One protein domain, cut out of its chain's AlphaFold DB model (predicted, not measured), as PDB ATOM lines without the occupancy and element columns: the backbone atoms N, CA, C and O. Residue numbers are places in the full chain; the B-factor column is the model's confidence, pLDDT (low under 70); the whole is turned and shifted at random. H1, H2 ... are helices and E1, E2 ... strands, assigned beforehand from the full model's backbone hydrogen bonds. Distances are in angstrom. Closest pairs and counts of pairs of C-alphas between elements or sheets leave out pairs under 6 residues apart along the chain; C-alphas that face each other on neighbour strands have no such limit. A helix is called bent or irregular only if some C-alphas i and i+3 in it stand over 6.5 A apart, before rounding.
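AT A GLANCE: This is residues 26 to 163 of the 164 residues of an uncharacterized protein of Novosphingobium subterraneum (UniProt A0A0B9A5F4). A strongly twisted sheet, built on the two long bent strands E3 and E4, curls round one helix, H2, with the short helix H1 on its opposite face. H3 follows H2 and only grazes the sheet, while H5 runs away from the body at the end of the longest axis opposite to H1, its residues 154 to 161 sticking out with 162 and 163. The printed part has 138 residues with five named helices and six named strands, in the order H1 H2 H3 E1 E2 E3 E4 E5 H4 E6 H5; the class is mixed, helices and strands. The sheet is branched and its neighbour pairs are antiparallel; E2 E3 E4 E5 form a meander, each strand the antiparallel neighbour of the one before. The whole is compact, with a radius of gyration of the C-alphas of 16.3 A, yet elongated, spanning 60 by 34 by 23 A.

HOW THE PARTS SIT: H1, residues 26 to 33, is on the sheet; its closest C-alphas to E3, residues 80 to 92, are those of Cys 32 and Cys 83, 5.6 A apart. H2, residues 35 to 51, is on the opposite face, and the sheet curls round it. The closest C-alphas of H2 and E5, residues 117 to 121, are those of Ala 41 and Val 119, 6.5 A apart. H2 touches H3, residues 53 to 59, with residues 46 to 50 alone; the closest C-alphas are those of Ser 49 and Ala 55, 4.9 A apart. They form a helical hairpin, at a steep tilt of 41 degrees, opposite ways. E1, residues 64 to 68, and E2, residues 72 to 76, lie on one side of E3, with N 66 and O 88 at 3.0 A and N 74 and O 82 at 2.8 A, within hydrogen-bond range. On the other side of E3 is E4, residues 98 to 112, with N 87 and O 103 at 2.8 A; E3 and E4 are a hairpin. E3 bends by 52 degrees at residue 84, and E4 bends by 64 degrees at residue 105. E5 and E6, residues 142 to 144, lie on the side of E4 away from E3, with N 109 and O 120 at 2.8 A and N 102 and O 143 at 2.8 A. H4, residues 135 to 139, is only just not on the sheet, with 4 pairs of C-alphas within 10 A. H5, residues 149 to 161, grazes the sheet with residues 149 to 152 and only just touches H4, with 3 pairs of C-alphas within 8 A, the closest being Ile 139 and Thr 150 at 6.6 A. Each O i to N i+4 pair is within hydrogen-bond range in H1, H3, H4 and H5, and 12 of 13 are in H2.

IN THESE COORDINATES: H1 begins at C-alpha 26, (109.819, 151.884, 59.932). H2 measures 25.0 A from first to last C-alpha, E3 36.1 A and E4 37.9 A. E4 begins at C-alpha 98, (130.415, 120.576, 57.354). H5 measures 18.2 A and ends at C-alpha 161, (119.053, 100.886, 72.735).

THE WHOLE: The two C-alphas farthest apart are those of Gly 114 and Gly 163, at 60.3 A. Without residues 154 to 163 the body spans 48 by 30 by 23 A. The printed part has no cut. The link from E5 to H4, 13 residues, is long; the other links are tight. The mean pLDDT of the printed part is 74.8, and 36 residues are under 70, among them residues 60 to 70 and 123 to 140.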
ATOM      1  N   ALA A  26     108.739 151.835  60.914       86.00
ATOM      2  CA  ALA A  26     109.819 151.884  59.932       86.00
ATOM      3  C   ALA A  26     111.191 151.795  60.616       86.00
ATOM      4  O   ALA A  26     112.041 151.015  60.183       86.00
ATOM      5  N   VAL A  27     111.377 152.518  61.724       88.56
ATOM      6  CA  VAL A  27     112.604 152.460  62.537       88.56
ATOM      7  C   VAL A  27     112.791 151.064  63.128       88.56
ATOM      8  O   VAL A  27     113.853 150.470  62.966       88.56
ATOM      9  N   ALA A  28     111.748 150.488  63.730       86.38
ATOM     10  CA  ALA A  28     111.772 149.132  64.277       86.38
ATOM     11  C   ALA A  28     112.194 148.093  63.219       86.38
ATOM     12  O   ALA A  28     113.056 147.249  63.469       86.38
ATOM     13  N   SER A  29     111.640 148.194  62.006       86.56
ATOM     14  CA  SER A  29     111.988 147.313  60.884       86.56
ATOM     15  C   SER A  29     113.441 147.488  60.437       86.56
ATOM     16  O   SER A  29     114.143 146.503  60.211       86.56
ATOM     17  N   GLN A  30     113.920 148.732  60.347       89.12
ATOM     18  CA  GLN A  30     115.311 149.025  59.999       89.12
ATOM     19  C   GLN A  30     116.289 148.480  61.042       89.12
ATOM     20  O   GLN A  30     117.296 147.882  60.669       89.12
ATOM     21  N   LEU A  31     115.980 148.619  62.333       89.50
ATOM     22  CA  LEU A  31     116.818 148.093  63.412       89.50
ATOM     23  C   LEU A  31     116.925 146.572  63.365       89.50
ATOM     24  O   LEU A  31     118.016 146.035  63.549       89.50
ATOM     25  N   CYS A  32     115.832 145.871  63.055       87.69
ATOM     26  CA  CYS A  32     115.889 144.426  62.876       87.69
ATOM     27  C   CYS A  32     116.789 144.022  61.695       87.69
ATOM     28  O   CYS A  32     117.475 143.006  61.783       87.69
ATOM     29  N   LEU A  33     116.834 144.814  60.616       88.75
ATOM     30  CA  LEU A  33     117.638 144.537  59.417       88.75
ATOM     31  C   LEU A  33     119.104 145.013  59.509       88.75
ATOM     32  O   LEU A  33     119.940 144.533  58.736       88.75
ATOM     33  N   ASP A  34     119.439 145.913  60.441       88.75
ATOM     34  CA  ASP A  34     120.787 146.486  60.581       88.75
ATOM     35  C   ASP A  34     121.838 145.383  60.810       88.75
ATOM     36  O   ASP A  34     121.761 144.569  61.733       88.75
ATOM     37  N   SER A  35     122.852 145.342  59.944       85.12
ATOM     38  CA  SER A  35     123.886 144.303  59.957       85.12
ATOM     39  C   SER A  35     124.724 144.292  61.236       85.12
ATOM     40  O   SER A  35     125.153 143.222  61.666       85.12
ATOM     41  N   ARG A  36     124.934 145.446  61.878       87.38
ATOM     42  CA  ARG A  36     125.696 145.564  63.129       87.38
ATOM     43  C   ARG A  36     124.892 145.010  64.297       87.38
ATOM     44  O   ARG A  36     125.444 144.287  65.124       87.38
ATOM     45  N   ILE A  37     123.589 145.295  64.332       88.69
ATOM     46  CA  ILE A  37     122.668 144.722  65.322       88.69
ATOM     47  C   ILE A  37     122.626 143.201  65.171       88.69
ATOM     48  O   ILE A  37     122.825 142.483  66.152       88.69
ATOM     49  N   ARG A  38     122.464 142.701  63.940       84.62
ATOM     50  CA  ARG A  38     122.447 141.259  63.647       84.62
ATOM     51  C   ARG A  38     123.761 140.569  64.012       84.62
ATOM     52  O   ARG A  38     123.734 139.497  64.611       84.62
ATOM     53  N   ALA A  39     124.906 141.192  63.725       82.62
ATOM     54  CA  ALA A  39     126.213 140.674  64.127       82.62
ATOM     55  C   ALA A  39     126.368 140.619  65.659       82.62
ATOM     56  O   ALA A  39     126.890 139.640  66.191       82.62
ATOM     57  N   ASN A  40     125.876 141.631  66.382       85.50
ATOM     58  CA  ASN A  40     125.905 141.635  67.843       85.50
ATOM     59  C   ASN A  40     124.978 140.558  68.436       85.50
ATOM     60  O   ASN A  40     125.385 139.831  69.337       85.50
ATOM     61  N   ALA A  41     123.771 140.390  67.883       83.62
ATOM     62  CA  ALA A  41     122.860 139.314  68.271       83.62
ATOM     63  C   ALA A  41     123.489 137.928  68.045       83.62
ATOM     64  O   ALA A  41     123.458 137.082  68.935       83.62
ATOM     65  N   ALA A  42     124.134 137.718  66.893       79.62
ATOM     66  CA  ALA A  42     124.861 136.490  66.586       79.62
ATOM     67  C   ALA A  42     125.982 136.217  67.610       79.62
ATOM     68  O   ALA A  42     126.057 135.118  68.156       79.62
ATOM     69  N   ARG A  43     126.792 137.231  67.951       81.25
ATOM     70  CA  ARG A  43     127.826 137.122  68.995       81.25
ATOM     71  C   ARG A  43     127.236 136.704  70.345       81.25
ATOM     72  O   ARG A  43     127.752 135.778  70.967       81.25
ATOM     73  N   LEU A  44     126.144 137.340  70.772       80.62
ATOM     74  CA  LEU A  44     125.469 137.014  72.032       80.62
ATOM     75  C   LEU A  44     124.918 135.581  72.043       80.62
ATOM     76  O   LEU A  44     125.001 134.917  73.071       80.62
ATOM     77  N   ILE A  45     124.399 135.072  70.918       79.00
ATOM     78  CA  ILE A  45     123.991 133.659  70.788       79.00
ATOM     79  C   ILE A  45     125.197 132.735  70.962       79.00
ATOM     80  O   ILE A  45     125.095 131.701  71.623       79.00
ATOM     81  N   GLY A  46     126.341 133.110  70.386       76.25
ATOM     82  CA  GLY A  46     127.609 132.417  70.587       76.25
ATOM     83  C   GLY A  46     127.960 132.296  72.064       76.25
ATOM     84  O   GLY A  46     128.130 131.186  72.561       76.25
ATOM     85  N   GLU A  47     127.996 133.420  72.777       79.44
ATOM     86  CA  GLU A  47     128.297 133.475  74.215       79.44
ATOM     87  C   GLU A  47     127.284 132.682  75.046       79.44
ATOM     88  O   GLU A  47     127.673 131.836  75.852       79.44
ATOM     89  N   TRP A  48     125.989 132.879  74.785       78.75
ATOM     90  CA  TRP A  48     124.903 132.125  75.408       78.75
ATOM     91  C   TRP A  48     125.104 130.618  75.242       78.75
ATOM     92  O   TRP A  48     125.041 129.878  76.220       78.75
ATOM     93  N   SER A  49     125.420 130.151  74.031       75.06
ATOM     94  CA  SER A  49     125.554 128.719  73.749       75.06
ATOM     95  C   SER A  49     126.613 128.021  74.601       75.06
ATOM     96  O   SER A  49     126.452 126.846  74.925       75.06
ATOM     97  N   GLN A  50     127.654 128.746  75.017       74.75
ATOM     98  CA  GLN A  50     128.725 128.208  75.855       74.75
ATOM     99  C   GLN A  50     128.255 127.911  77.283       74.75
ATOM    100  O   GLN A  50     128.788 127.013  77.934       74.75
ATOM    101  N   SER A  51     127.228 128.618  77.763       73.75
ATOM    102  CA  SER A  51     126.641 128.409  79.090       73.75
ATOM    103  C   SER A  51     125.634 127.251  79.148       73.75
ATOM    104  O   SER A  51     125.279 126.822  80.244       73.75
ATOM    105  N   TYR A  52     125.192 126.707  78.006       70.19
ATOM    106  CA  TYR A  52     124.193 125.632  77.949       70.19
ATOM    107  C   TYR A  52     124.770 124.364  77.306       70.19
ATOM    108  O   TYR A  52     125.024 124.356  76.101       70.19
ATOM    109  N   PRO A  53     124.911 123.243  78.046       68.69
ATOM    110  CA  PRO A  53     125.547 122.027  77.533       68.69
ATOM    111  C   PRO A  53     124.958 121.496  76.219       68.69
ATOM    112  O   PRO A  53     125.704 121.101  75.326       68.69
ATOM    113  N   PHE A  54     123.629 121.518  76.060       69.69
ATOM    114  CA  PHE A  54     122.987 121.063  74.821       69.69
ATOM    115  C   PHE A  54     123.303 121.993  73.640       69.69
ATOM    116  O   PHE A  54     123.591 121.517  72.544       69.69
ATOM    117  N   ALA A  55     123.290 123.311  73.864       71.06
ATOM    118  CA  ALA A  55     123.562 124.304  72.835       71.06
ATOM    119  C   ALA A  55     125.037 124.257  72.429       71.06
ATOM    120  O   ALA A  55     125.331 124.248  71.238       71.06
ATOM    121  N   ARG A  56     125.953 124.101  73.391       70.75
ATOM    122  CA  ARG A  56     127.383 123.897  73.134       70.75
ATOM    123  C   ARG A  56     127.649 122.655  72.286       70.75
ATOM    124  O   ARG A  56     128.447 122.708  71.357       70.75
ATOM    125  N   VAL A  57     126.959 121.542  72.540       69.62
ATOM    126  CA  VAL A  57     127.090 120.328  71.713       69.62
ATOM    127  C   VAL A  57     126.603 120.561  70.283       69.62
ATOM    128  O   VAL A  57     127.202 120.039  69.343       69.62
ATOM    129  N   ILE A  58     125.552 121.357  70.089       68.56
ATOM    130  CA  ILE A  58     124.972 121.604  68.763       68.56
ATOM    131  C   ILE A  58     125.777 122.659  67.991       68.56
ATOM    132  O   ILE A  58     126.066 122.456  66.817       68.56
ATOM    133  N   ILE A  59     126.206 123.734  68.649       70.12
ATOM    134  CA  ILE A  59     126.879 124.893  68.043       70.12
ATOM    135  C   ILE A  59     128.399 124.681  67.970       70.12
ATOM    136  O   ILE A  59     129.005 124.992  66.950       70.12
ATOM    137  N   GLY A  60     128.994 124.027  68.973       61.44
ATOM    138  CA  GLY A  60     130.440 123.802  69.083       61.44
ATOM    139  C   GLY A  60     131.225 125.037  69.532       61.44
ATOM    140  O   GLY A  60     130.694 126.145  69.580       61.44
ATOM    141  N   ASP A  61     132.506 124.834  69.849       58.00
ATOM    142  CA  ASP A  61     133.464 125.920  70.119       58.00
ATOM    143  C   ASP A  61     134.004 126.521  68.792       58.00
ATOM    144  O   ASP A  61     134.631 127.577  68.780       58.00
ATOM    145  N   ASP A  62     133.745 125.848  67.663       55.16
ATOM    146  CA  ASP A  62     134.235 126.120  66.305       55.16
ATOM    147  C   ASP A  62     133.160 126.657  65.342       55.16
ATOM    148  O   ASP A  62     133.458 126.927  64.173       55.16
ATOM    149  N   GLY A  63     131.915 126.801  65.807       57.03
ATOM    150  CA  GLY A  63     130.794 127.259  64.992       57.03
ATOM    151  C   GLY A  63     131.090 128.613  64.347       57.03
ATOM    152  O   GLY A  63     131.181 129.634  65.028       57.03
ATOM    153  N   ARG A  64     131.225 128.636  63.015       61.88
ATOM    154  CA  ARG A  64     131.372 129.886  62.264       61.88
ATOM    155  C   ARG A  64     129.983 130.427  61.939       61.88
ATOM    156  O   ARG A  64     129.169 129.746  61.309       61.88
ATOM    157  N   PHE A  65     129.723 131.645  62.406       66.00
ATOM    158  CA  PHE A  65     128.473 132.368  62.183       66.00
ATOM    159  C   PHE A  65     128.250 132.551  60.674       66.00
ATOM    160  O   PHE A  65     129.124 133.077  59.985       66.00
ATOM    161  N   GLY A  66     127.114 132.066  60.164       59.59
ATOM    162  CA  GLY A  66     126.776 132.118  58.742       59.59
ATOM    163  C   GLY A  66     125.976 133.369  58.390       59.59
ATOM    164  O   GLY A  66     126.467 134.231  57.671       59.59
ATOM    165  N   ASP A  67     124.742 133.462  58.895       63.41
ATOM    166  CA  ASP A  67     123.890 134.651  58.746       63.41
ATOM    167  C   ASP A  67     122.719 134.619  59.745       63.41
ATOM    168  O   ASP A  67     122.265 133.551  60.175       63.41
ATOM    169  N   VAL A  68     122.193 135.799  60.068       66.81
ATOM    170  CA  VAL A  68     120.887 135.971  60.704       66.81
ATOM    171  C   VAL A  68     119.858 136.120  59.582       66.81
ATOM    172  O   VAL A  68     119.803 137.151  58.910       66.81
ATOM    173  N   GLY A  69     119.058 135.072  59.377       67.00
ATOM    174  CA  GLY A  69     117.952 135.030  58.422       67.00
ATOM    175  C   GLY A  69     116.919 136.127  58.676       67.00
ATOM    176  O   GLY A  69     116.912 136.715  59.752       67.00
ATOM    177  N   ILE A  70     116.072 136.386  57.669       68.38
ATOM    178  CA  ILE A  70     115.231 137.591  57.527       68.38
ATOM    179  C   ILE A  70     114.547 137.961  58.856       68.38
ATOM    180  O   ILE A  70     113.548 137.340  59.226       68.38
ATOM    181  N   PRO A  71     115.093 138.945  59.586       73.88
ATOM    182  CA  PRO A  71     114.549 139.350  60.864       73.88
ATOM    183  C   PRO A  71     113.336 140.250  60.641       73.88
ATOM    184  O   PRO A  71     113.302 141.053  59.708       73.88
ATOM    185  N   SER A  72     112.344 140.131  61.514       81.25
ATOM    186  CA  SER A  72     111.136 140.957  61.480       81.25
ATOM    187  C   SER A  72     110.771 141.439  62.884       81.25
ATOM    188  O   SER A  72     111.043 140.722  63.853       81.25
ATOM    189  N   PRO A  73     110.174 142.636  63.028       82.12
ATOM    190  CA  PRO A  73     109.648 143.080  64.313       82.12
ATOM    191  C   PRO A  73     108.560 142.117  64.800       82.12
ATOM    192  O   PRO A  73     107.574 141.879  64.105       82.12
ATOM    193  N   ALA A  74     108.748 141.562  65.993       79.81
ATOM    194  CA  ALA A  74     107.764 140.738  66.687       79.81
ATOM    195  C   ALA A  74     106.958 141.570  67.696       79.81
ATOM    196  O   ALA A  74     105.746 141.408  67.803       79.81
ATOM    197  N   VAL A  75     107.628 142.479  68.413       80.44
ATOM    198  CA  VAL A  75     107.016 143.403  69.380       80.44
ATOM    199  C   VAL A  75     107.711 144.754  69.277       80.44
ATOM    200  O   VAL A  75     108.937 144.806  69.269       80.44
ATOM    201  N   THR A  76     106.948 145.844  69.268       81.94
ATOM    202  CA  THR A  76     107.494 147.206  69.315       81.94
ATOM    203  C   THR A  76     106.971 147.912  70.556       81.94
ATOM    204  O   THR A  76     105.763 148.012  70.766       81.94
ATOM    205  N   GLY A  77     107.891 148.356  71.405       78.75
ATOM    206  CA  GLY A  77     107.618 149.161  72.587       78.75
ATOM    207  C   GLY A  77     108.038 150.613  72.393       78.75
ATOM    208  O   GLY A  77     108.500 151.017  71.328       78.75
ATOM    209  N   ALA A  78     107.900 151.413  73.452       82.81
ATOM    210  CA  ALA A  78     108.173 152.844  73.355       82.81
ATOM    211  C   ALA A  78     109.646 153.155  73.027       82.81
ATOM    212  O   ALA A  78     109.928 154.006  72.196       82.81
ATOM    213  N   SER A  79     110.571 152.416  73.641       83.69
ATOM    214  CA  SER A  79     112.024 152.583  73.493       83.69
ATOM    215  C   SER A  79     112.735 151.303  73.048       83.69
ATOM    216  O   SER A  79     113.957 151.205  73.140       83.69
ATOM    217  N   PHE A  80     111.993 150.288  72.599       85.88
ATOM    218  CA  PHE A  80     112.583 149.016  72.199       85.88
ATOM    219  C   PHE A  80     111.824 148.354  71.052       85.88
ATOM    220  O   PHE A  80     110.627 148.567  70.876       85.88
ATOM    221  N   VAL A  81     112.509 147.474  70.333       86.12
ATOM    222  CA  VAL A  81     111.910 146.499  69.419       86.12
ATOM    223  C   VAL A  81     112.452 145.113  69.746       86.12
ATOM    224  O   VAL A  81     113.642 144.945  69.997       86.12
ATOM    225  N   VAL A  82     111.578 144.115  69.754       85.56
ATOM    226  CA  VAL A  82     111.947 142.701  69.767       85.56
ATOM    227  C   VAL A  82     111.889 142.195  68.336       85.56
ATOM    228  O   VAL A  82     110.834 142.224  67.707       85.56
ATOM    229  N   CYS A  83     113.018 141.721  67.830       84.31
ATOM    230  CA  CYS A  83     113.149 141.169  66.492       84.31
ATOM    231  C   CYS A  83     113.128 139.642  66.564       84.31
ATOM    232  O   CYS A  83     113.914 139.043  67.297       84.31
ATOM    233  N   GLY A  84     112.243 139.013  65.793       81.62
ATOM    234  CA  GLY A  84     112.248 137.573  65.558       81.62
ATOM    235  C   GLY A  84     113.098 137.239  64.337       81.62
ATOM    236  O   GLY A  84     112.945 137.873  63.294       81.62
ATOM    237  N   ALA A  85     113.981 136.251  64.450       79.62
ATOM    238  CA  ALA A  85     114.877 135.848  63.372       79.62
ATOM    239  C   ALA A  85     115.176 134.340  63.399       79.62
ATOM    240  O   ALA A  85     114.867 133.640  64.364       79.62
ATOM    241  N   SER A  86     115.789 133.836  62.325       78.94
ATOM    242  CA  SER A  86     116.380 132.492  62.287       78.94
ATOM    243  C   SER A  86     117.889 132.613  62.178       78.94
ATOM    244  O   SER A  86     118.400 133.435  61.424       78.94
ATOM    245  N   TYR A  87     118.625 131.818  62.933       77.62
ATOM    246  CA  TYR A  87     120.076 131.888  62.980       77.62
ATOM    247  C   TYR A  87     120.676 130.707  62.224       77.62
ATOM    248  O   TYR A  87     120.234 129.581  62.425       77.62
ATOM    249  N   ASN A  88     121.658 130.950  61.353       76.38
ATOM    250  CA  ASN A  88     122.343 129.909  60.588       76.38
ATOM    251  C   ASN A  88     123.829 129.836  60.951       76.38
ATOM    252  O   ASN A  88     124.543 130.838  60.973       76.38
ATOM    253  N   LEU A  89     124.293 128.610  61.138       75.94
ATOM    254  CA  LEU A  89     125.639 128.211  61.519       75.94
ATOM    255  C   LEU A  89     126.173 127.196  60.519       75.94
ATOM    256  O   LEU A  89     125.435 126.328  60.044       75.94
ATOM    257  N   VAL A  90     127.481 127.241  60.296       71.81
ATOM    258  CA  VAL A  90     128.214 126.118  59.714       71.81
ATOM    259  C   VAL A  90     129.074 125.508  60.811       71.81
ATOM    260  O   VAL A  90     129.913 126.189  61.402       71.81
ATOM    261  N   LYS A  91     128.844 124.226  61.088       73.56
ATOM    262  CA  LYS A  91     129.602 123.436  62.057       73.56
ATOM    263  C   LYS A  91     130.405 122.366  61.337       73.56
ATOM    264  O   LYS A  91     129.874 121.739  60.428       73.56
ATOM    265  N   THR A  92     131.634 122.100  61.769       71.50
ATOM    266  CA  THR A  92     132.412 120.978  61.231       71.50
ATOM    267  C   THR A  92     132.323 119.791  62.189       71.50
ATOM    268  O   THR A  92     132.550 119.917  63.388       71.50
ATOM    269  N   GLY A  93     131.928 118.626  61.685       70.06
ATOM    270  CA  GLY A  93     131.916 117.387  62.450       70.06
ATOM    271  C   GLY A  93     133.316 116.849  62.703       70.06
ATOM    272  O   GLY A  93     134.308 117.285  62.120       70.06
ATOM    273  N   ARG A  94     133.389 115.834  63.567       72.00
ATOM    274  CA  ARG A  94     134.648 115.177  63.951       72.00
ATOM    275  C   ARG A  94     135.365 114.499  62.776       72.00
ATOM    276  O   ARG A  94     136.565 114.276  62.841       72.00
ATOM    277  N   ASP A  95     134.619 114.166  61.731       78.62
ATOM    278  CA  ASP A  95     135.079 113.583  60.470       78.62
ATOM    279  C   ASP A  95     135.479 114.637  59.418       78.62
ATOM    280  O   ASP A  95     135.814 114.284  58.291       78.62
ATOM    281  N   GLY A  96     135.439 115.929  59.765       73.88
ATOM    282  CA  GLY A  96     135.765 117.032  58.863       73.88
ATOM    283  C   GLY A  96     134.616 117.467  57.948       73.88
ATOM    284  O   GLY A  96     134.803 118.375  57.140       73.88
ATOM    285  N   ARG A  97     133.423 116.861  58.050       80.62
ATOM    286  CA  ARG A  97     132.266 117.238  57.220       80.62
ATOM    287  C   ARG A  97     131.562 118.462  57.795       80.62
ATOM    288  O   ARG A  97     131.353 118.546  58.999       80.62
ATOM    289  N   ALA A  98     131.182 119.406  56.941       76.81
ATOM    290  CA  ALA A  98     130.415 120.576  57.354       76.81
ATOM    291  C   ALA A  98     128.910 120.259  57.406       76.81
ATOM    292  O   ALA A  98     128.365 119.687  56.465       76.81
ATOM    293  N   PHE A  99     128.253 120.680  58.482       75.88
ATOM    294  CA  PHE A  99     126.819 120.571  58.729       75.88
ATOM    295  C   PHE A  99     126.229 121.970  58.871       75.88
ATOM    296  O   PHE A  99     126.818 122.839  59.528       75.88
ATOM    297  N   ARG A 100     125.044 122.194  58.298       79.75
ATOM    298  CA  ARG A 100     124.307 123.438  58.514       79.75
ATOM    299  C   ARG A 100     123.454 123.292  59.760       79.75
ATOM    300  O   ARG A 100     122.502 122.517  59.784       79.75
ATOM    301  N   VAL A 101     123.767 124.072  60.782       78.81
ATOM    302  CA  VAL A 101     122.934 124.181  61.977       78.81
ATOM    303  C   VAL A 101     122.063 125.420  61.817       78.81
ATOM    304  O   VAL A 101     122.545 126.481  61.431       78.81
ATOM    305  N   SER A 102     120.771 125.306  62.089       80.69
ATOM    306  CA  SER A 102     119.877 126.462  62.151       80.69
ATOM    307  C   SER A 102     119.112 126.479  63.463       80.69
ATOM    308  O   SER A 102     118.756 125.423  63.984       80.69
ATOM    309  N   ILE A 103     118.902 127.672  64.007       79.88
ATOM    310  CA  ILE A 103     118.044 127.922  65.162       79.88
ATOM    311  C   ILE A 103     116.872 128.741  64.657       79.88
ATOM    312  O   ILE A 103     117.040 129.897  64.265       79.88
ATOM    313  N   ASP A 104     115.691 128.143  64.648       76.31
ATOM    314  CA  ASP A 104     114.492 128.841  64.213       76.31
ATOM    315  C   ASP A 104     113.880 129.659  65.346       76.31
ATOM    316  O   ASP A 104     113.823 129.213  66.494       76.31
ATOM    317  N   ARG A 105     113.352 130.838  64.992       71.50
ATOM    318  CA  ARG A 105     112.570 131.703  65.890       71.50
ATOM    319  C   ARG A 105     113.321 132.023  67.181       71.50
ATOM    320  O   ARG A 105     112.884 131.668  68.281       71.50
ATOM    321  N   PHE A 106     114.457 132.691  67.037       76.62
ATOM    322  CA  PHE A 106     115.126 133.350  68.149       76.62
ATOM    323  C   PHE A 106     114.690 134.814  68.218       76.62
ATOM    324  O   PHE A 106     114.389 135.423  67.189       76.62
ATOM    325  N   TYR A 107     114.653 135.363  69.429       80.38
ATOM    326  CA  TYR A 107     114.243 136.739  69.672       80.38
ATOM    327  C   TYR A 107     115.384 137.511  70.319       80.38
ATOM    328  O   TYR A 107     116.041 137.030  71.243       80.38
ATOM    329  N   PHE A 108     115.631 138.715  69.825       83.38
ATOM    330  CA  PHE A 108     116.557 139.652  70.444       83.38
ATOM    331  C   PHE A 108     115.887 141.011  70.563       83.38
ATOM    332  O   PHE A 108     115.146 141.429  69.673       83.38
ATOM    333  N   ARG A 109     116.141 141.696  71.672       87.25
ATOM    334  CA  ARG A 109     115.670 143.051  71.916       87.25
ATOM    335  C   ARG A 109     116.748 144.040  71.532       87.25
ATOM    336  O   ARG A 109     117.921 143.878  71.864       87.25
ATOM    337  N   VAL A 110     116.309 145.087  70.857       89.31
ATOM    338  CA  VAL A 110     117.068 146.298  70.600       89.31
ATOM    339  C   VAL A 110     116.427 147.405  71.424       89.31
ATOM    340  O   VAL A 110     115.260 147.721  71.211       89.31
ATOM    341  N   THR A 111     117.173 147.976  72.364       90.31
ATOM    342  CA  THR A 111     116.716 149.072  73.226       90.31
ATOM    343  C   THR A 111     117.471 150.344  72.865       90.31
ATOM    344  O   THR A 111     118.702 150.331  72.809       90.31
ATOM    345  N   ASP A 112     116.748 151.436  72.635       87.56
ATOM    346  CA  ASP A 112     117.324 152.774  72.521       87.56
ATOM    347  C   ASP A 112     117.628 153.312  73.925       87.56
ATOM    348  O   ASP A 112     116.744 153.388  74.783       87.56
ATOM    349  N   ASN A 113     118.894 153.650  74.175       85.75
ATOM    350  CA  ASN A 113     119.350 154.204  75.450       85.75
ATOM    351  C   ASN A 113     119.725 155.696  75.364       85.75
ATOM    352  O   ASN A 113     120.384 156.216  76.263       85.75
ATOM    353  N   GLY A 114     119.362 156.377  74.273       79.25
ATOM    354  CA  GLY A 114     119.670 157.785  74.017       79.25
ATOM    355  C   GLY A 114     121.087 158.055  73.498       79.25
ATOM    356  O   GLY A 114     121.324 159.105  72.908       79.25
ATOM    357  N   SER A 115     122.027 157.119  73.667       80.31
ATOM    358  CA  SER A 115     123.393 157.192  73.114       80.31
ATOM    359  C   SER A 115     123.621 156.240  71.933       80.31
ATOM    360  O   SER A 115     124.667 156.281  71.282       80.31
ATOM    361  N   GLY A 116     122.647 155.373  71.657       86.56
ATOM    362  CA  GLY A 116     122.712 154.329  70.650       86.56
ATOM    363  C   GLY A 116     121.774 153.170  70.979       86.56
ATOM    364  O   GLY A 116     120.887 153.275  71.826       86.56
ATOM    365  N   TYR A 117     122.005 152.042  70.310       89.81
ATOM    366  CA  TYR A 117     121.199 150.837  70.468       89.81
ATOM    367  C   TYR A 117     121.949 149.760  71.244       89.81
ATOM    368  O   TYR A 117     123.045 149.342  70.863       89.81
ATOM    369  N   GLN A 118     121.328 149.274  72.312       90.31
ATOM    370  CA  GLN A 118     121.777 148.099  73.042       90.31
ATOM    371  C   GLN A 118     121.048 146.863  72.515       90.31
ATOM    372  O   GLN A 118     119.827 146.875  72.384       90.31
ATOM    373  N   VAL A 119     121.796 145.791  72.251       88.81
ATOM    374  CA  VAL A 119     121.239 144.492  71.853       88.81
ATOM    375  C   VAL A 119     121.328 143.535  73.033       88.81
ATOM    376  O   VAL A 119     122.399 143.378  73.620       88.81
ATOM    377  N   SER A 120     120.221 142.884  73.362       86.06
ATOM    378  CA  SER A 120     120.154 141.782  74.320       86.06
ATOM    379  C   SER A 120     119.373 140.626  73.711       86.06
ATOM    380  O   SER A 120     118.493 140.828  72.876       86.06
ATOM    381  N   LEU A 121     119.679 139.397  74.114       79.38
ATOM    382  CA  LEU A 121     118.796 138.280  73.793       79.38
ATOM    383  C   LEU A 121     117.545 138.416  74.661       79.38
ATOM    384  O   LEU A 121     117.673 138.622  75.866       79.38
ATOM    385  N   GLU A 122     116.361 138.327  74.057       71.81
ATOM    386  CA  GLU A 122     115.152 138.123  74.851       71.81
ATOM    387  C   GLU A 122     115.189 136.681  75.322       71.81
ATOM    388  O   GLU A 122     115.286 135.791  74.478       71.81
ATOM    389  N   ASP A 123     115.183 136.489  76.643       55.88
ATOM    390  CA  ASP A 123     115.273 135.225  77.378       55.88
ATOM    391  C   ASP A 123     115.022 133.960  76.540       55.88
ATOM    392  O   ASP A 123     113.980 133.307  76.601       55.88
ATOM    393  N   LEU A 124     116.058 133.535  75.821       55.34
ATOM    394  CA  LEU A 124     116.250 132.145  75.446       55.34
ATOM    395  C   LEU A 124     116.755 131.422  76.705       55.34
ATOM    396  O   LEU A 124     117.896 130.956  76.699       55.34
ATOM    397  N   PRO A 125     116.038 131.437  77.852       47.19
ATOM    398  CA  PRO A 125     115.148 130.306  78.146       47.19
ATOM    399  C   PRO A 125     114.029 130.539  79.198       47.19
ATOM    400  O   PRO A 125     113.508 129.558  79.721       47.19
ATOM    401  N   ALA A 126     113.667 131.764  79.596       46.28
ATOM    402  CA  ALA A 126     112.836 131.946  80.800       46.28
ATOM    403  C   ALA A 126     111.336 132.021  80.515       46.28
ATOM    404  O   ALA A 126     110.567 131.394  81.239       46.28
ATOM    405  N   THR A 127     110.912 132.729  79.463       42.53
ATOM    406  CA  THR A 127     109.513 132.742  79.013       42.53
ATOM    407  C   THR A 127     109.398 133.139  77.541       42.53
ATOM    408  O   THR A 127     110.053 134.079  77.104       42.53
ATOM    409  N   LEU A 128     108.540 132.455  76.780       44.44
ATOM    410  CA  LEU A 128     108.000 132.961  75.513       44.44
ATOM    411  C   LEU A 128     106.519 133.247  75.749       44.44
ATOM    412  O   LEU A 128     105.813 132.368  76.242       44.44
ATOM    413  N   ASP A 129     106.064 134.464  75.460       51.28
ATOM    414  CA  ASP A 129     104.669 134.874  75.676       51.28
ATOM    415  C   ASP A 129     104.169 134.603  77.115       51.28
ATOM    416  O   ASP A 129     103.021 134.229  77.342       51.28
ATOM    417  N   GLY A 130     105.055 134.738  78.112       48.06
ATOM    418  CA  GLY A 130     104.742 134.491  79.527       48.06
ATOM    419  C   GLY A 130     104.766 133.020  79.971       48.06
ATOM    420  O   GLY A 130     104.473 132.743  81.130       48.06
ATOM    421  N   THR A 131     105.147 132.080  79.098       42.84
ATOM    422  CA  THR A 131     105.234 130.646  79.431       42.84
ATOM    423  C   THR A 131     106.681 130.183  79.528       42.84
ATOM    424  O   THR A 131     107.450 130.372  78.585       42.84
ATOM    425  N   THR A 132     107.059 129.548  80.643       54.22
ATOM    426  CA  THR A 132     108.409 129.002  80.834       54.22
ATOM    427  C   THR A 132     108.713 127.902  79.830       54.22
ATOM    428  O   THR A 132     108.020 126.890  79.781       54.22
ATOM    429  N   MET A 133     109.770 128.098  79.042       57.50
ATOM    430  CA  MET A 133     110.206 127.119  78.054       57.50
ATOM    431  C   MET A 133     111.053 126.025  78.700       57.50
ATOM    432  O   MET A 133     112.014 126.286  79.419       57.50
ATOM    433  N   THR A 134     110.743 124.775  78.380       61.50
ATOM    434  CA  THR A 134     111.556 123.623  78.766       61.50
ATOM    435  C   THR A 134     112.780 123.478  77.856       61.50
ATOM    436  O   THR A 134     112.756 123.823  76.671       61.50
ATOM    437  N   SER A 135     113.850 122.855  78.364       60.31
ATOM    438  CA  SER A 135     115.037 122.509  77.563       60.31
ATOM    439  C   SER A 135     114.689 121.703  76.306       60.31
ATOM    440  O   SER A 135     115.356 121.833  75.286       60.31
ATOM    441  N   ARG A 136     113.620 120.895  76.345       61.53
ATOM    442  CA  ARG A 136     113.146 120.102  75.202       61.53
ATOM    443  C   ARG A 136     112.563 120.975  74.091       61.53
ATOM    444  O   ARG A 136     112.851 120.731  72.922       61.53
ATOM    445  N   GLU A 137     111.777 121.984  74.446       65.31
ATOM    446  CA  GLU A 137     111.200 122.934  73.487       65.31
ATOM    447  C   GLU A 137     112.274 123.826  72.869       65.31
ATOM    448  O   GLU A 137     112.209 124.130  71.680       65.31
ATOM    449  N   LEU A 138     113.299 124.187  73.647       66.31
ATOM    450  CA  LEU A 138     114.477 124.890  73.140       66.31
ATOM    451  C   LEU A 138     115.255 124.020  72.151       66.31
ATOM    452  O   LEU A 138     115.564 124.473  71.052       66.31
ATOM    453  N   ILE A 139     115.511 122.755  72.497       66.19
ATOM    454  CA  ILE A 139     116.191 121.796  71.619       66.19
ATOM    455  C   ILE A 139     115.412 121.574  70.307       66.19
ATOM    456  O   ILE A 139     116.023 121.463  69.245       66.19
ATOM    457  N   GLY A 140     114.078 121.563  70.355       67.38
ATOM    458  CA  GLY A 140     113.214 121.424  69.175       67.38
ATOM    459  C   GLY A 140     113.361 122.537  68.132       67.38
ATOM    460  O   GLY A 140     112.950 122.350  66.989       67.38
ATOM    461  N   ARG A 141     113.972 123.675  68.486       75.62
ATOM    462  CA  ARG A 141     114.226 124.790  67.557       75.62
ATOM    463  C   ARG A 141     115.507 124.638  66.749       75.62
ATOM    464  O   ARG A 141     115.710 125.381  65.793       75.62
ATOM    465  N   PHE A 142     116.363 123.692  67.126       78.75
ATOM    466  CA  PHE A 142     117.593 123.417  66.407       78.75
ATOM    467  C   PHE A 142     117.325 122.431  65.281       78.75
ATOM    468  O   PHE A 142     116.720 121.376  65.491       78.75
ATOM    469  N   LYS A 143     117.831 122.746  64.093       82.44
ATOM    470  CA  LYS A 143     117.857 121.832  62.954       82.44
ATOM    471  C   LYS A 143     119.284 121.626  62.479       82.44
ATOM    472  O   LYS A 143     120.041 122.590  62.388       82.44
ATOM    473  N   ILE A 144     119.621 120.389  62.132       80.25
ATOM    474  CA  ILE A 144     120.865 120.033  61.442       80.25
ATOM    475  C   ILE A 144     120.482 119.565  60.043       80.25
ATOM    476  O   ILE A 144     119.686 118.637  59.905       80.25
ATOM    477  N   ASP A 145     120.975 120.254  59.015       82.44
ATOM    478  CA  ASP A 145     120.639 120.021  57.603       82.44
ATOM    479  C   ASP A 145     119.119 119.942  57.356       82.44
ATOM    480  O   ASP A 145     118.608 119.092  56.632       82.44
ATOM    481  N   GLY A 146     118.371 120.828  58.024       78.88
ATOM    482  CA  GLY A 146     116.911 120.914  57.929       78.88
ATOM    483  C   GLY A 146     116.137 119.906  58.787       78.88
ATOM    484  O   GLY A 146     114.920 120.038  58.910       78.88
ATOM    485  N   ARG A 147     116.808 118.947  59.436       81.44
ATOM    486  CA  ARG A 147     116.174 117.958  60.320       81.44
ATOM    487  C   ARG A 147     116.128 118.451  61.770       81.44
ATOM    488  O   ARG A 147     117.182 118.836  62.279       81.44
ATOM    489  N   PRO A 148     114.973 118.405  62.462       83.75
ATOM    490  CA  PRO A 148     114.893 118.746  63.881       83.75
ATOM    491  C   PRO A 148     115.857 117.910  64.724       83.75
ATOM    492  O   PRO A 148     115.927 116.686  64.591       83.75
ATOM    493  N   TYR A 149     116.589 118.555  65.629       78.50
ATOM    494  CA  TYR A 149     117.563 117.866  66.473       78.50
ATOM    495  C   TYR A 149     116.902 116.859  67.422       78.50
ATOM    496  O   TYR A 149     117.490 115.828  67.740       78.50
ATOM    497  N   THR A 150     115.650 117.097  67.820       76.75
ATOM    498  CA  THR A 150     114.847 116.139  68.597       76.75
ATOM    499  C   THR A 150     114.700 114.791  67.899       76.75
ATOM    500  O   THR A 150     114.774 113.754  68.559       76.75
ATOM    501  N   ASP A 151     114.551 114.792  66.575       81.06
ATOM    502  CA  ASP A 151     114.382 113.569  65.788       81.06
ATOM    503  C   ASP A 151     115.709 112.819  65.674       81.06
ATOM    504  O   ASP A 151     115.751 111.597  65.814       81.06
ATOM    505  N   ILE A 152     116.805 113.563  65.488       77.56
ATOM    506  CA  ILE A 152     118.172 113.025  65.463       77.56
ATOM    507  C   ILE A 152     118.511 112.378  66.814       77.56
ATOM    508  O   ILE A 152     119.051 111.272  66.857       77.56
ATOM    509  N   LEU A 153     118.156 113.026  67.928       77.12
ATOM    510  CA  LEU A 153     118.336 112.466  69.268       77.12
ATOM    511  C   LEU A 153     117.530 111.179  69.464       77.12
ATOM    512  O   LEU A 153     118.087 110.184  69.924       77.12
ATOM    513  N   ALA A 154     116.246 111.174  69.095       80.31
ATOM    514  CA  ALA A 154     115.387 109.998  69.227       80.31
ATOM    515  C   ALA A 154     115.860 108.828  68.344       80.31
ATOM    516  O   ALA A 154     115.750 107.660  68.719       80.31
ATOM    517  N   GLU A 155     116.398 109.115  67.159       81.69
ATOM    518  CA  GLU A 155     117.033 108.121  66.296       81.69
ATOM    519  C   GLU A 155     118.299 107.535  66.937       81.69
ATOM    520  O   GLU A 155     118.433 106.315  67.021       81.69
ATOM    521  N   ASN A 156     119.191 108.383  67.452       78.44
ATOM    522  CA  ASN A 156     120.422 107.937  68.104       78.44
ATOM    523  C   ASN A 156     120.145 107.125  69.376       78.44
ATOM    524  O   ASN A 156     120.779 106.095  69.593       78.44
ATOM    525  N   GLN A 157     119.161 107.529  70.182       78.38
ATOM    526  CA  GLN A 157     118.731 106.771  71.362       78.38
ATOM    527  C   GLN A 157     118.214 105.379  70.987       78.38
ATOM    528  O   GLN A 157     118.590 104.401  71.629       78.38
ATOM    529  N   ARG A 158     117.416 105.262  69.916       79.19
ATOM    530  CA  ARG A 158     116.964 103.958  69.404       79.19
ATOM    531  C   ARG A 158     118.128 103.097  68.919       79.19
ATOM    532  O   ARG A 158     118.155 101.913  69.218       79.19
ATOM    533  N   ARG A 159     119.108 103.677  68.217       70.50
ATOM    534  CA  ARG A 159     120.301 102.947  67.748       70.50
ATOM    535  C   ARG A 159     121.154 102.416  68.901       70.50
ATOM    536  O   ARG A 159     121.646 101.300  68.812       70.50
ATOM    537  N   ILE A 160     121.306 103.189  69.977       71.69
ATOM    538  CA  ILE A 160     122.045 102.764  71.177       71.69
ATOM    539  C   ILE A 160     121.252 101.697  71.949       71.69
ATOM    540  O   ILE A 160     121.835 100.720  72.405       71.69
ATOM    541  N   GLY A 161     119.927 101.848  72.055       58.78
ATOM    542  CA  GLY A 161     119.053 100.886  72.735       58.78
ATOM    543  C   GLY A 161     118.827  99.568  71.982       58.78
ATOM    544  O   GLY A 161     118.489  98.578  72.612       58.78
ATOM    545  N   LEU A 162     119.028  99.539  70.660       54.25
ATOM    546  CA  LEU A 162     119.005  98.326  69.824       54.25
ATOM    547  C   LEU A 162     120.383  97.649  69.703       54.25
ATOM    548  O   LEU A 162     120.506  96.624  69.038       54.25
ATOM    549  N   GLY A 163     121.420  98.254  70.287       48.53
ATOM    550  CA  GLY A 163     122.778  97.710  70.356       48.53
ATOM    551  C   GLY A 163     123.092  96.990  71.672       48.53
ATOM    552  O   GLY A 163     124.264  96.698  71.909       48.53
TER     553      GLY A 163